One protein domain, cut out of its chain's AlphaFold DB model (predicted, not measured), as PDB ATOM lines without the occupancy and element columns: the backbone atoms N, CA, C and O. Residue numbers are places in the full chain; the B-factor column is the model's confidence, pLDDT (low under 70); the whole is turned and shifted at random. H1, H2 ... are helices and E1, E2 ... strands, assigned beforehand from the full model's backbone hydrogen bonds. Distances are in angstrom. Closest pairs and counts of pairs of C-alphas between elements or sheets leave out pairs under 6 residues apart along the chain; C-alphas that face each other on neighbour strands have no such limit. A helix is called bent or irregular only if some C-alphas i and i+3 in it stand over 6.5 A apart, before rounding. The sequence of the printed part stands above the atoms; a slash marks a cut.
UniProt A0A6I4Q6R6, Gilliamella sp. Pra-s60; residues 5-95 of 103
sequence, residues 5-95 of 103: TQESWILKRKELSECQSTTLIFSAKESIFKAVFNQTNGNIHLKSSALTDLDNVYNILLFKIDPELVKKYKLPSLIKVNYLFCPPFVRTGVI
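Overview. This is residues 5 to 95 of the 103 residues of a protein of Gilliamella sp. Pra-s60 (UniProt A0A6I4Q6R6). What would one see first? A strongly twisted sheet of four strands curls round one long helix, H2; the shorter H1 lies on the same face over the edge strand E1, and the small H3 sits near the far end of H2. What is it built of? The printed part has 91 residues, with three named helices and four named strands along the chain as H1 H2 E1 E2 H3 E3 E4; the sheet's order is E1 E2 E3 E4, all antiparallel, and the class is mixed, helices and strands. How is it shaped? It is compact, with a radius of gyration of the C-alphas of 12.9 A, and elongated, spanning 38 by 23 by 22 A.

Arrangement. How do the first two helices meet? H1, residues 5 to 14, touches H2, residues 18 to 40, with residues 18 to 25 of H2 alone, at a steep tilt of 67 degrees, opposite ways; the closest C-alphas, of Ser 8 and Ser 21, are 6.0 A apart. How do the strands pair? E1, residues 49 to 55, and E2, residues 60 to 65, form a hairpin, with N 50 and O 64 at 2.9 A. E3, residues 78 to 86, is staggered: its residues 78 to 82 pair with E2, N 61 and O 81 at 2.8 A, and its residues 82 to 86 with E4, residues 89 to 93, in a hairpin, N 84 and O 91 at 2.9 A. Where are the helices? H1 and H2 are on one face of the sheet, making two layers, helices over a sheet; the closest C-alphas of H1 and E1, Glu 7 and Leu 51, are 5.7 A apart, and those of H2 and E4, Ala 28 and Thr 92, 5.5 A. H3, residues 67 to 73, is close to H2 but not clearly touching, with the C-alphas of Thr 40 and Tyr 73 closest at 6.2 A, and is only just not on the sheet, with 4 pairs of C-alphas within 10 A. Do the helix backbones hold? In H3 every O i to N i+4 pair is within hydrogen-bond range, in H2 17 of 19, and in H1 1 of 6, beside 5 of 7 O i to N i+3 pairs.

Along the chain. Where do the elements begin and end? H1 begins at C-alpha 5 (104.289, 97.815, 115.611), and E4 ends at C-alpha 93 (124.781, 91.430, 121.576). Which are long or uneven? H2 is 30.9 A and E3 25.8 A from first to last C-alpha. H2 is irregular, C-alphas 35 and 38 being 7.6 A apart, with a kink of 33 degrees near residue 34; H1 is irregular, but only just, C-alphas 10 and 13 being 6.9 A apart.

Size, cuts and confidence. How large is it? The two C-alphas farthest apart, of Lys 72 and Pro 87, are 38.3 A apart. Are there cuts or long links? The printed part has no cut, and no link is long; H2 to E1 is short and the others are tight. Where is confidence low? The mean pLDDT of the printed part is 90.6, and residues 5 to 6 and 13 are under 70.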
ATOM      1  N   THR A   5     104.683  96.596 116.328       59.56
ATOM      2  CA  THR A   5     104.289  97.815 115.611       59.56
ATOM      3  C   THR A   5     104.427  99.090 116.450       59.56
ATOM      4  O   THR A   5     104.558 100.165 115.884       59.56
ATOM      5  N   GLN A   6     104.384  99.008 117.784       68.25
ATOM      6  CA  GLN A   6     104.610 100.143 118.688       68.25
ATOM      7  C   GLN A   6     106.100 100.332 118.995       68.25
ATOM      8  O   GLN A   6     106.568 101.463 119.084       68.25
ATOM      9  N   GLU A   7     106.864  99.243 119.088       75.69
ATOM     10  CA  GLU A   7     108.321  99.286 119.273       75.69
ATOM     11  C   GLU A   7     109.042  99.860 118.044       75.69
ATOM     12  O   GLU A   7     110.032 100.577 118.181       75.69
ATOM     13  N   SER A   8     108.524  99.619 116.837       74.75
ATOM     14  CA  SER A   8     109.100 100.168 115.604       74.75
ATOM     15  C   SER A   8     109.043 101.700 115.537       74.75
ATOM     16  O   SER A   8     109.897 102.307 114.891       74.75
ATOM     17  N   TRP A   9     108.120 102.359 116.256       77.56
ATOM     18  CA  TRP A   9     108.086 103.827 116.350       77.56
ATOM     19  C   TRP A   9     109.320 104.405 117.030       77.56
ATOM     20  O   TRP A   9     109.774 105.478 116.638       77.56
ATOM     21  N   ILE A  10     109.891 103.686 117.999       82.19
ATOM     22  CA  ILE A  10     111.132 104.089 118.667       82.19
ATOM     23  C   ILE A  10     112.262 104.145 117.629       82.19
ATOM     24  O   ILE A  10     113.028 105.104 117.590       82.19
ATOM     25  N   LEU A  11     112.288 103.186 116.699       81.75
ATOM     26  CA  LEU A  11     113.292 103.098 115.638       81.75
ATOM     27  C   LEU A  11     113.052 104.025 114.438       81.75
ATOM     28  O   LEU A  11     113.956 104.172 113.619       81.75
ATOM     29  N   LYS A  12     111.908 104.717 114.334       74.44
ATOM     30  CA  LYS A  12     111.642 105.627 113.197       74.44
ATOM     31  C   LYS A  12     112.670 106.745 113.050       74.44
ATOM     32  O   LYS A  12     112.873 107.245 111.951       74.44
ATOM     33  N   ARG A  13     113.356 107.112 114.134       68.94
ATOM     34  CA  ARG A  13     114.420 108.130 114.125       68.94
ATOM     35  C   ARG A  13     115.719 107.674 113.446       68.94
ATOM     36  O   ARG A  13     116.618 108.488 113.295       68.94
ATOM     37  N   LYS A  14     115.844 106.394 113.076       73.69
ATOM     38  CA  LYS A  14     117.060 105.799 112.494       73.69
ATOM     39  C   LYS A  14     117.028 105.660 110.967       73.69
ATOM     40  O   LYS A  14     117.927 105.027 110.427       73.69
ATOM     41  N   GLU A  15     115.995 106.181 110.295       81.12
ATOM     42  CA  GLU A  15     115.795 106.031 108.837       81.12
ATOM     43  C   GLU A  15     115.829 104.564 108.355       81.12
ATOM     44  O   GLU A  15     116.102 104.267 107.194       81.12
ATOM     45  N   LEU A  16     115.541 103.618 109.253       83.00
ATOM     46  CA  LEU A  16     115.477 102.198 108.928       83.00
ATOM     47  C   LEU A  16     114.154 101.884 108.237       83.00
ATOM     48  O   LEU A  16     113.097 102.381 108.635       83.00
ATOM     49  N   SER A  17     114.192 100.972 107.267       87.06
ATOM     50  CA  SER A  17     112.958 100.401 106.732       87.06
ATOM     51  C   SER A  17     112.198  99.631 107.819       87.06
ATOM     52  O   SER A  17     112.760  99.203 108.835       87.06
ATOM     53  N   GLU A  18     110.902  99.416 107.606       85.81
ATOM     54  CA  GLU A  18     110.073  98.631 108.527       85.81
ATOM     55  C   GLU A  18     110.614  97.204 108.706       85.81
ATOM     56  O   GLU A  18     110.675  96.694 109.827       85.81
ATOM     57  N   CYS A  19     111.086  96.591 107.615       87.19
ATOM     58  CA  CYS A  19     111.707  95.270 107.637       87.19
ATOM     59  C   CYS A  19     112.980  95.271 108.497       87.19
ATOM     60  O   CYS A  19     113.090  94.479 109.430       87.19
ATOM     61  N   GLN A  20     113.894  96.223 108.272       88.50
ATOM     62  CA  GLN A  20     115.124  96.352 109.064       88.50
ATOM     63  C   GLN A  20     114.834  96.578 110.551       88.50
ATOM     64  O   GLN A  20     115.466  95.958 111.407       88.50
ATOM     65  N   SER A  21     113.860  97.436 110.859       89.88
ATOM     66  CA  SER A  21     113.430  97.716 112.230       89.88
ATOM     67  C   SER A  21     112.887  96.460 112.911       89.88
ATOM     68  O   SER A  21     113.271  96.137 114.034       89.88
ATOM     69  N   THR A  22     112.037  95.710 112.208       90.00
ATOM     70  CA  THR A  22     111.445  94.464 112.706       90.00
ATOM     71  C   THR A  22     112.514  93.404 112.958       90.00
ATOM     72  O   THR A  22     112.546  92.809 114.036       90.00
ATOM     73  N   THR A  23     113.433  93.203 112.009       92.06
ATOM     74  CA  THR A  23     114.544  92.253 112.151       92.06
ATOM     75  C   THR A  23     115.456  92.623 113.318       92.06
ATOM     76  O   THR A  23     115.841  91.746 114.092       92.06
ATOM     77  N   LEU A  24     115.774  93.910 113.487       93.81
ATOM     78  CA  LEU A  24     116.593  94.381 114.601       93.81
ATOM     79  C   LEU A  24     115.921  94.099 115.954       93.81
ATOM     80  O   LEU A  24     116.563  93.543 116.846       93.81
ATOM     81  N   ILE A  25     114.634  94.435 116.103       94.12
ATOM     82  CA  ILE A  25     113.881  94.186 117.344       94.12
ATOM     83  C   ILE A  25     113.828  92.688 117.641       94.12
ATOM     84  O   ILE A  25     114.108  92.274 118.766       94.12
ATOM     85  N   PHE A  26     113.494  91.871 116.642       94.38
ATOM     86  CA  PHE A  26     113.399  90.425 116.812       94.38
ATOM     87  C   PHE A  26     114.744  89.823 117.240       94.38
ATOM     88  O   PHE A  26     114.814  89.146 118.264       94.38
ATOM     89  N   SER A  27     115.824  90.162 116.530       96.12
ATOM     90  CA  SER A  27     117.180  89.709 116.855       96.12
ATOM     91  C   SER A  27     117.601  90.126 118.269       96.12
ATOM     92  O   SER A  27     118.173  89.328 119.013       96.12
ATOM     93  N   ALA A  28     117.276  91.353 118.688       96.75
ATOM     94  CA  ALA A  28     117.586  91.831 120.032       96.75
ATOM     95  C   ALA A  28     116.848  91.027 121.114       96.75
ATOM     96  O   ALA A  28     117.456  90.634 122.113       96.75
ATOM     97  N   LYS A  29     115.563  90.716 120.898       96.62
ATOM     98  CA  LYS A  29     114.766  89.882 121.812       96.62
ATOM     99  C   LYS A  29     115.297  88.453 121.902       96.62
ATOM    100  O   LYS A  29     115.357  87.898 122.998       96.62
ATOM    101  N   GLU A  30     115.739  87.869 120.789       96.88
ATOM    102  CA  GLU A  30     116.400  86.560 120.796       96.88
ATOM    103  C   GLU A  30     117.716  86.577 121.579       96.88
ATOM    104  O   GLU A  30     118.001  85.642 122.328       96.88
ATOM    105  N   SER A  31     118.515  87.635 121.434       97.44
ATOM    106  CA  SER A  31     119.755  87.801 122.195       97.44
ATOM    107  C   SER A  31     119.483  87.889 123.698       97.44
ATOM    108  O   SER A  31     120.168  87.228 124.478       97.44
ATOM    109  N   ILE A  32     118.436  88.614 124.115       96.56
ATOM    110  CA  ILE A  32     117.980  88.637 125.514       96.56
ATOM    111  C   ILE A  32     117.577  87.235 125.975       96.56
ATOM    112  O   ILE A  32     118.071  86.777 127.003       96.56
ATOM    113  N   PHE A  33     116.724  86.542 125.210       95.69
ATOM    114  CA  PHE A  33     116.276  85.181 125.521       95.69
ATOM    115  C   PHE A  33     117.463  84.236 125.749       95.69
ATOM    116  O   PHE A  33     117.525  83.559 126.773       95.69
ATOM    117  N   LYS A  34     118.441  84.243 124.834       95.56
ATOM    118  CA  LYS A  34     119.659  83.424 124.923       95.56
ATOM    119  C   LYS A  34     120.475  83.757 126.171       95.56
ATOM    120  O   LYS A  34     120.917  82.850 126.869       95.56
ATOM    121  N   ALA A  35     120.645  85.041 126.483       95.06
ATOM    122  CA  ALA A  35     121.453  85.473 127.620       95.06
ATOM    123  C   ALA A  35     120.852  85.106 128.982       95.06
ATOM    124  O   ALA A  35     121.597  84.898 129.937       95.06
ATOM    125  N   VAL A  36     119.524  84.993 129.077       93.75
ATOM    126  CA  VAL A  36     118.842  84.587 130.318       93.75
ATOM    127  C   VAL A  36     118.459  83.107 130.345       93.75
ATOM    128  O   VAL A  36     117.944  82.648 131.361       93.75
ATOM    129  N   PHE A  37     118.702  82.351 129.268       93.75
ATOM    130  CA  PHE A  37     118.187  80.990 129.090       93.75
ATOM    131  C   PHE A  37     118.519  80.068 130.266       93.75
ATOM    132  O   PHE A  37     117.626  79.435 130.823       93.75
ATOM    133  N   ASN A  38     119.782  80.048 130.700       91.38
ATOM    134  CA  ASN A  38     120.229  79.205 131.814       91.38
ATOM    135  C   ASN A  38     119.587  79.604 133.153       91.38
ATOM    136  O   ASN A  38     119.389  78.758 134.018       91.38
ATOM    137  N   GLN A  39     119.258  80.885 133.330       91.31
ATOM    138  CA  GLN A  39     118.656  81.411 134.557       91.31
ATOM    139  C   GLN A  39     117.138  81.182 134.599       91.31
ATOM    140  O   GLN A  39     116.570  81.017 135.675       91.31
ATOM    141  N   THR A  40     116.480  81.150 133.438       92.31
ATOM    142  CA  THR A  40     115.026  80.949 133.321       92.31
ATOM    143  C   THR A  40     114.633  79.517 132.963       92.31
ATOM    144  O   THR A  40     113.449  79.175 133.031       92.31
ATOM    145  N   ASN A  41     115.598  78.679 132.578       92.75
ATOM    146  CA  ASN A  41     115.383  77.367 131.969       92.75
ATOM    147  C   ASN A  41     114.407  77.438 130.777       92.75
ATOM    148  O   ASN A  41     113.462  76.659 130.680       92.75
ATOM    149  N   GLY A  42     114.560  78.465 129.934       91.94
ATOM    150  CA  GLY A  42     113.701  78.696 128.768       91.94
ATOM    151  C   GLY A  42     112.281  79.197 129.071       91.94
ATOM    152  O   GLY A  42     111.513  79.418 128.140       91.94
ATOM    153  N   ASN A  43     111.920  79.444 130.336       92.75
ATOM    154  CA  ASN A  43     110.573  79.882 130.737       92.75
ATOM    155  C   ASN A  43     110.360  81.401 130.593       92.75
ATOM    156  O   ASN A  43     109.863  82.070 131.501       92.75
ATOM    157  N   ILE A  44     110.780  81.965 129.466       91.88
ATOM    158  CA  ILE A  44     110.562  83.366 129.107       91.88
ATOM    159  C   ILE A  44     110.191  83.449 127.630       91.88
ATOM    160  O   ILE A  44     110.738  82.728 126.800       91.88
ATOM    161  N   HIS A  45     109.267  84.341 127.285       91.44
ATOM    162  CA  HIS A  45     108.843  84.553 125.905       91.44
ATOM    163  C   HIS A  45     109.477  85.822 125.336       91.44
ATOM    164  O   HIS A  45     109.788  86.757 126.068       91.44
ATOM    165  N   LEU A  46     109.584  85.927 124.008       88.25
ATOM    166  CA  LEU A  46     110.062  87.160 123.360       88.25
ATOM    167  C   LEU A  46     109.209  88.382 123.745       88.25
ATOM    168  O   LEU A  46     109.724  89.488 123.898       88.25
ATOM    169  N   LYS A  47     107.902  88.171 123.960       89.06
ATOM    170  CA  LYS A  47     106.962  89.209 124.410       89.06
ATOM    171  C   LYS A  47     107.267  89.727 125.815       89.06
ATOM    172  O   LYS A  47     106.865  90.835 126.133       89.06
ATOM    173  N   SER A  48     108.001  88.976 126.631       91.88
ATOM    174  CA  SER A  48     108.355  89.339 128.005       91.88
ATOM    175  C   SER A  48     109.391  90.464 128.116       91.88
ATOM    176  O   SER A  48     109.801  90.824 129.219       91.88
ATOM    177  N   SER A  49     109.825  91.010 126.982       93.56
ATOM    178  CA  SER A  49     110.680  92.186 126.894       93.56
ATOM    179  C   SER A  49     110.083  93.185 125.905       93.56
ATOM    180  O   SER A  49     109.551  92.789 124.862       93.56
ATOM    181  N   ALA A  50     110.169  94.473 126.233       93.94
ATOM    182  CA  ALA A  50     109.697  95.558 125.381       93.94
ATOM    183  C   ALA A  50     110.798  96.597 125.161       93.94
ATOM    184  O   ALA A  50     111.413  97.041 126.132       93.94
ATOM    185  N   LEU A  51     111.029  96.997 123.911       94.31
ATOM    186  CA  LEU A  51     111.891  98.131 123.583       94.31
ATOM    187  C   LEU A  51     111.259  99.404 124.153       94.31
ATOM    188  O   LEU A  51     110.098  99.698 123.871       94.31
ATOM    189  N   THR A  52     112.010 100.151 124.957       92.88
ATOM    190  CA  THR A  52     111.529 101.394 125.578       92.88
ATOM    191  C   THR A  52     112.308 102.621 125.148       92.88
ATOM    192  O   THR A  52     111.763 103.717 125.206       92.88
ATOM    193  N   ASP A  53     113.568 102.453 124.747       92.25
ATOM    194  CA  ASP A  53     114.423 103.568 124.351       92.25
ATOM    195  C   ASP A  53     115.602 103.090 123.489       92.25
ATOM    196  O   ASP A  53     115.864 101.885 123.380       92.25
ATOM    197  N   LEU A  54     116.317 104.031 122.876       91.88
ATOM    198  CA  LEU A  54     117.505 103.776 122.072       91.88
ATOM    199  C   LEU A  54     118.590 104.831 122.328       91.88
ATOM    200  O   LEU A  54     118.325 106.028 122.399       91.88
ATOM    201  N   ASP A  55     119.838 104.381 122.367       90.81
ATOM    202  CA  ASP A  55     121.015 105.240 122.321       90.81
ATOM    203  C   ASP A  55     121.551 105.285 120.886       90.81
ATOM    204  O   ASP A  55     122.012 104.280 120.326       90.81
ATOM    205  N   ASN A  56     121.468 106.468 120.280       83.69
ATOM    206  CA  ASN A  56     121.920 106.692 118.913       83.69
ATOM    207  C   ASN A  56     123.440 106.695 118.777       83.69
ATOM    208  O   ASN A  56     123.931 106.290 117.725       83.69
ATOM    209  N   VAL A  57     124.155 107.153 119.804       87.25
ATOM    210  CA  VAL A  57     125.603 107.377 119.764       87.25
ATOM    211  C   VAL A  57     126.335 106.043 119.832       87.25
ATOM    212  O   VAL A  57     127.278 105.810 119.082       87.25
ATOM    213  N   TYR A  58     125.855 105.139 120.685       90.50
ATOM    214  CA  TYR A  58     126.520 103.860 120.946       90.50
ATOM    215  C   TYR A  58     125.811 102.645 120.338       90.50
ATOM    216  O   TYR A  58     126.203 101.510 120.611       90.50
ATOM    217  N   ASN A  59     124.773 102.865 119.522       93.44
ATOM    218  CA  ASN A  59     123.936 101.813 118.939       93.44
ATOM    219  C   ASN A  59     123.455 100.806 120.000       93.44
ATOM    220  O   ASN A  59     123.706  99.601 119.919       93.44
ATOM    221  N   ILE A  60     122.763 101.324 121.017       95.44
ATOM    222  CA  ILE A  60     122.191 100.523 122.106       95.44
ATOM    223  C   ILE A  60     120.670 100.593 122.036       95.44
ATOM    224  O   ILE A  60     120.093 101.653 121.829       95.44
ATOM    225  N   LEU A  61     120.017  99.458 122.238       95.62
ATOM    226  CA  LEU A  61     118.586  99.351 122.487       95.62
ATOM    227  C   LEU A  61     118.357  99.074 123.971       95.62
ATOM    228  O   LEU A  61     119.040  98.227 124.554       95.62
ATOM    229  N   LEU A  62     117.395  99.759 124.579       95.50
ATOM    230  CA  LEU A  62     117.015  99.547 125.973       95.50
ATOM    231  C   LEU A  62     115.698  98.780 126.043       95.50
ATOM    232  O   LEU A  62     114.656  99.274 125.615       95.50
ATOM    233  N   PHE A  63     115.754  97.574 126.606       96.19
ATOM    234  CA  PHE A  63     114.602  96.698 126.784       96.19
ATOM    235  C   PHE A  63     114.195  96.610 128.247       96.19
ATOM    236  O   PHE A  63     115.006  96.264 129.107       96.19
ATOM    237  N   LYS A  64     112.917  96.853 128.527       95.62
ATOM    238  CA  LYS A  64     112.314  96.608 129.835       95.62
ATOM    239  C   LYS A  64     111.785  95.179 129.904       95.62
ATOM    240  O   LYS A  64     111.083  94.744 128.992       95.62
ATOM    241  N   ILE A  65     112.109  94.467 130.982       95.12
ATOM    242  CA  ILE A  65     111.643  93.095 131.231       95.12
ATOM    243  C   ILE A  65     110.377  93.112 132.081       95.12
ATOM    244  O   ILE A  65     110.187  94.000 132.916       95.12
ATOM    245  N   ASP A  66     109.509  92.127 131.856       94.56
ATOM    246  CA  ASP A  66     108.324  91.891 132.673       94.56
ATOM    247  C   ASP A  66     108.683  91.856 134.179       94.56
ATOM    248  O   ASP A  66     109.520  91.040 134.591       94.56
ATOM    249  N   PRO A  67     108.077  92.725 135.016       94.25
ATOM    250  CA  PRO A  67     108.352  92.783 136.448       94.25
ATOM    251  C   PRO A  67     108.178  91.452 137.188       94.25
ATOM    252  O   PRO A  67     108.881  91.210 138.173       94.25
ATOM    253  N   GLU A  68     107.264  90.585 136.747       94.50
ATOM    254  CA  GLU A  68     107.068  89.274 137.370       94.50
ATOM    255  C   GLU A  68     108.282  88.370 137.149       94.50
ATOM    256  O   GLU A  68     108.750  87.709 138.077       94.50
ATOM    257  N   LEU A  69     108.861  88.403 135.947       93.38
ATOM    258  CA  LEU A  69     110.059  87.635 135.610       93.38
ATOM    259  C   LEU A  69     111.310  88.201 136.273       93.38
ATOM    260  O   LEU A  69     112.159  87.433 136.722       93.38
ATOM    261  N   VAL A  70     111.405  89.530 136.378       93.69
ATOM    262  CA  VAL A  70     112.453  90.216 137.147       93.69
ATOM    263  C   VAL A  70     112.490  89.679 138.572       93.69
ATOM    264  O   VAL A  70     113.549  89.269 139.038       93.69
ATOM    265  N   LYS A  71     111.334  89.598 139.242       93.12
ATOM    266  CA  LYS A  71     111.234  89.063 140.607       93.12
ATOM    267  C   LYS A  71     111.513  87.561 140.664       93.12
ATOM    268  O   LYS A  71     112.332  87.126 141.467       93.12
ATOM    269  N   LYS A  72     110.843  86.777 139.813       94.19
ATOM    270  CA  LYS A  72     110.901  85.307 139.823       94.19
ATOM    271  C   LYS A  72     112.302  84.782 139.535       94.19
ATOM    272  O   LYS A  72     112.774  83.877 140.214       94.19
ATOM    273  N   TYR A  73     112.954  85.356 138.531       92.81
ATOM    274  CA  TYR A  73     114.238  84.875 138.043       92.81
ATOM    275  C   TYR A  73     115.406  85.747 138.483       92.81
ATOM    276  O   TYR A  73     116.527  85.362 138.198       92.81
ATOM    277  N   LYS A  74     115.198  86.866 139.194       91.88
ATOM    278  CA  LYS A  74     116.253  87.835 139.560       91.88
ATOM    279  C   LYS A  74     116.979  88.402 138.333       91.88
ATOM    280  O   LYS A  74     118.207  88.459 138.282       91.88
ATOM    281  N   LEU A  75     116.210  88.759 137.306       91.88
ATOM    282  CA  LEU A  75     116.735  89.385 136.089       91.88
ATOM    283  C   LEU A  75     116.861  90.902 136.279       91.88
ATOM    284  O   LEU A  75     116.090  91.478 137.044       91.88
ATOM    285  N   PRO A  76     117.756  91.587 135.550       92.81
ATOM    286  CA  PRO A  76     117.722  93.042 135.481       92.81
ATOM    287  C   PRO A  76     116.381  93.533 134.920       92.81
ATOM    288  O   PRO A  76     115.866  92.985 133.946       92.81
ATOM    289  N   SER A  77     115.833  94.600 135.503       94.31
ATOM    290  CA  SER A  77     114.591  95.223 135.020       94.31
ATOM    291  C   SER A  77     114.757  95.948 133.683       94.31
ATOM    292  O   SER A  77     113.784  96.099 132.940       94.31
ATOM    293  N   LEU A  78     115.987  96.366 133.371       95.25
ATOM    294  CA  LEU A  78     116.372  97.035 132.138       95.25
ATOM    295  C   LEU A  78     117.618  96.360 131.558       95.25
ATOM    296  O   LEU A  78     118.625  96.201 132.248       95.25
ATOM    297  N   ILE A  79     117.552  95.984 130.285       95.81
ATOM    298  CA  ILE A  79     118.621  95.291 129.570       95.81
ATOM    299  C   ILE A  79     119.071  96.142 128.388       95.81
ATOM    300  O   ILE A  79     118.258  96.603 127.589       95.81
ATOM    301  N   LYS A  80     120.386  96.337 128.283       96.81
ATOM    302  CA  LYS A  80     121.026  97.034 127.166       96.81
ATOM    303  C   LYS A  80     121.455  96.017 126.120       96.81
ATOM    304  O   LYS A  80     122.211  95.103 126.439       96.81
ATOM    305  N   VAL A  81     121.002  96.197 124.887       97.88
ATOM    306  CA  VAL A  81     121.387  95.365 123.747       97.88
ATOM    307  C   VAL A  81     122.161  96.226 122.764       97.88
ATOM    308  O   VAL A  81     121.612  97.166 122.196       97.88
ATOM    309  N   ASN A  82     123.436  95.917 122.557       97.44
ATOM    310  CA  ASN A  82     124.212  96.520 121.483       97.44
ATOM    311  C   ASN A  82     123.767  95.931 120.147       97.44
ATOM    312  O   ASN A  82     123.475  94.735 120.058       97.44
ATOM    313  N   TYR A  83     123.772  96.746 119.099       95.75
ATOM    314  CA  TYR A  83     123.574  96.257 117.744       95.75
ATOM    315  C   TYR A  83     124.544  96.887 116.753       95.75
ATOM    316  O   TYR A  83     125.087  97.968 116.965       95.75
ATOM    317  N   LEU A  84     124.743  96.177 115.649       94.12
ATOM    318  CA  LEU A  84     125.542  96.610 114.517       94.12
ATOM    319  C   LEU A  84     124.846  96.169 113.230       94.12
ATOM    320  O   LEU A  84     124.556  94.984 113.053       94.12
ATOM    321  N   PHE A  85     124.600  97.117 112.328       88.31
ATOM    322  CA  PHE A  85     124.172  96.808 110.967       88.31
ATOM    323  C   PHE A  85     125.393  96.521 110.096       88.31
ATOM    324  O   PHE A  85     126.292  97.349 109.976       88.31
ATOM    325  N   CYS A  86     125.405  95.349 109.472       86.38
ATOM    326  CA  CYS A  86     126.390  94.959 108.474       86.38
ATOM    327  C   CYS A  86     125.628  94.331 107.307       86.38
ATOM    328  O   CYS A  86     125.449  93.112 107.311       86.38
ATOM    329  N   PRO A  87     125.127  95.125 106.343       81.31
ATOM    330  CA  PRO A  87     124.356  94.594 105.224       81.31
ATOM    331  C   PRO A  87     125.068  93.382 104.594       81.31
ATOM    332  O   PRO A  87     126.258  93.484 104.290       81.31
ATOM    333  N   PRO A  88     124.393  92.224 104.451       87.06
ATOM    334  CA  PRO A  88     122.940  92.014 104.519       87.06
ATOM    335  C   PRO A  88     122.367  91.600 105.894       87.06
ATOM    336  O   PRO A  88     121.196  91.243 105.971       87.06
ATOM    337  N   PHE A  89     123.143  91.612 106.980       89.81
ATOM    338  CA  PHE A  89     122.721  91.123 108.299       89.81
ATOM    339  C   PHE A  89     122.767  92.191 109.407       89.81
ATOM    340  O   PHE A  89     123.349  93.270 109.280       89.81
ATOM    341  N   VAL A  90     122.152  91.865 110.544       93.38
ATOM    342  CA  VAL A  90     122.264  92.617 111.798       93.38
ATOM    343  C   VAL A  90     122.897  91.719 112.851       93.38
ATOM    344  O   VAL A  90     122.586  90.531 112.934       93.38
ATOM    345  N   ARG A  91     123.805  92.270 113.652       95.81
ATOM    346  CA  ARG A  91     124.326  91.600 114.845       95.81
ATOM    347  C   ARG A  91     123.754  92.284 116.066       95.81
ATOM    348  O   ARG A  91     123.772  93.508 116.141       95.81
ATOM    349  N   THR A  92     123.285  91.493 117.017       97.75
ATOM    350  CA  THR A  92     122.867  91.973 118.332       97.75
ATOM    351  C   THR A  92     123.664  91.242 119.401       97.75
ATOM    352  O   THR A  92     124.061  90.091 119.224       97.75
ATOM    353  N   GLY A  93     123.960  91.941 120.490       96.75
ATOM    354  CA  GLY A  93     124.781  91.430 121.576       96.75
ATOM    355  C   GLY A  93     124.289  91.965 122.907       96.75
ATOM    356  O   GLY A  93     123.926  93.134 123.028       96.75
ATOM    357  N   VAL A  94     124.272  91.101 123.911       96.31
ATOM    358  CA  VAL A  94     123.866  91.454 125.267       96.31
ATOM    359  C   VAL A  94     124.740  90.699 126.257       96.31
ATOM    360  O   VAL A  94     125.069  89.531 126.057       96.31
ATOM    361  N   ILE A  95     125.118  91.377 127.335       92.69
ATOM    362  CA  ILE A  95     125.838  90.780 128.454       92.69
ATOM    363  C   ILE A  95     125.029  91.073 129.709       92.69
ATOM    364  O   ILE A  95     124.889  92.226 130.114       92.69
TER     365      ILE A  95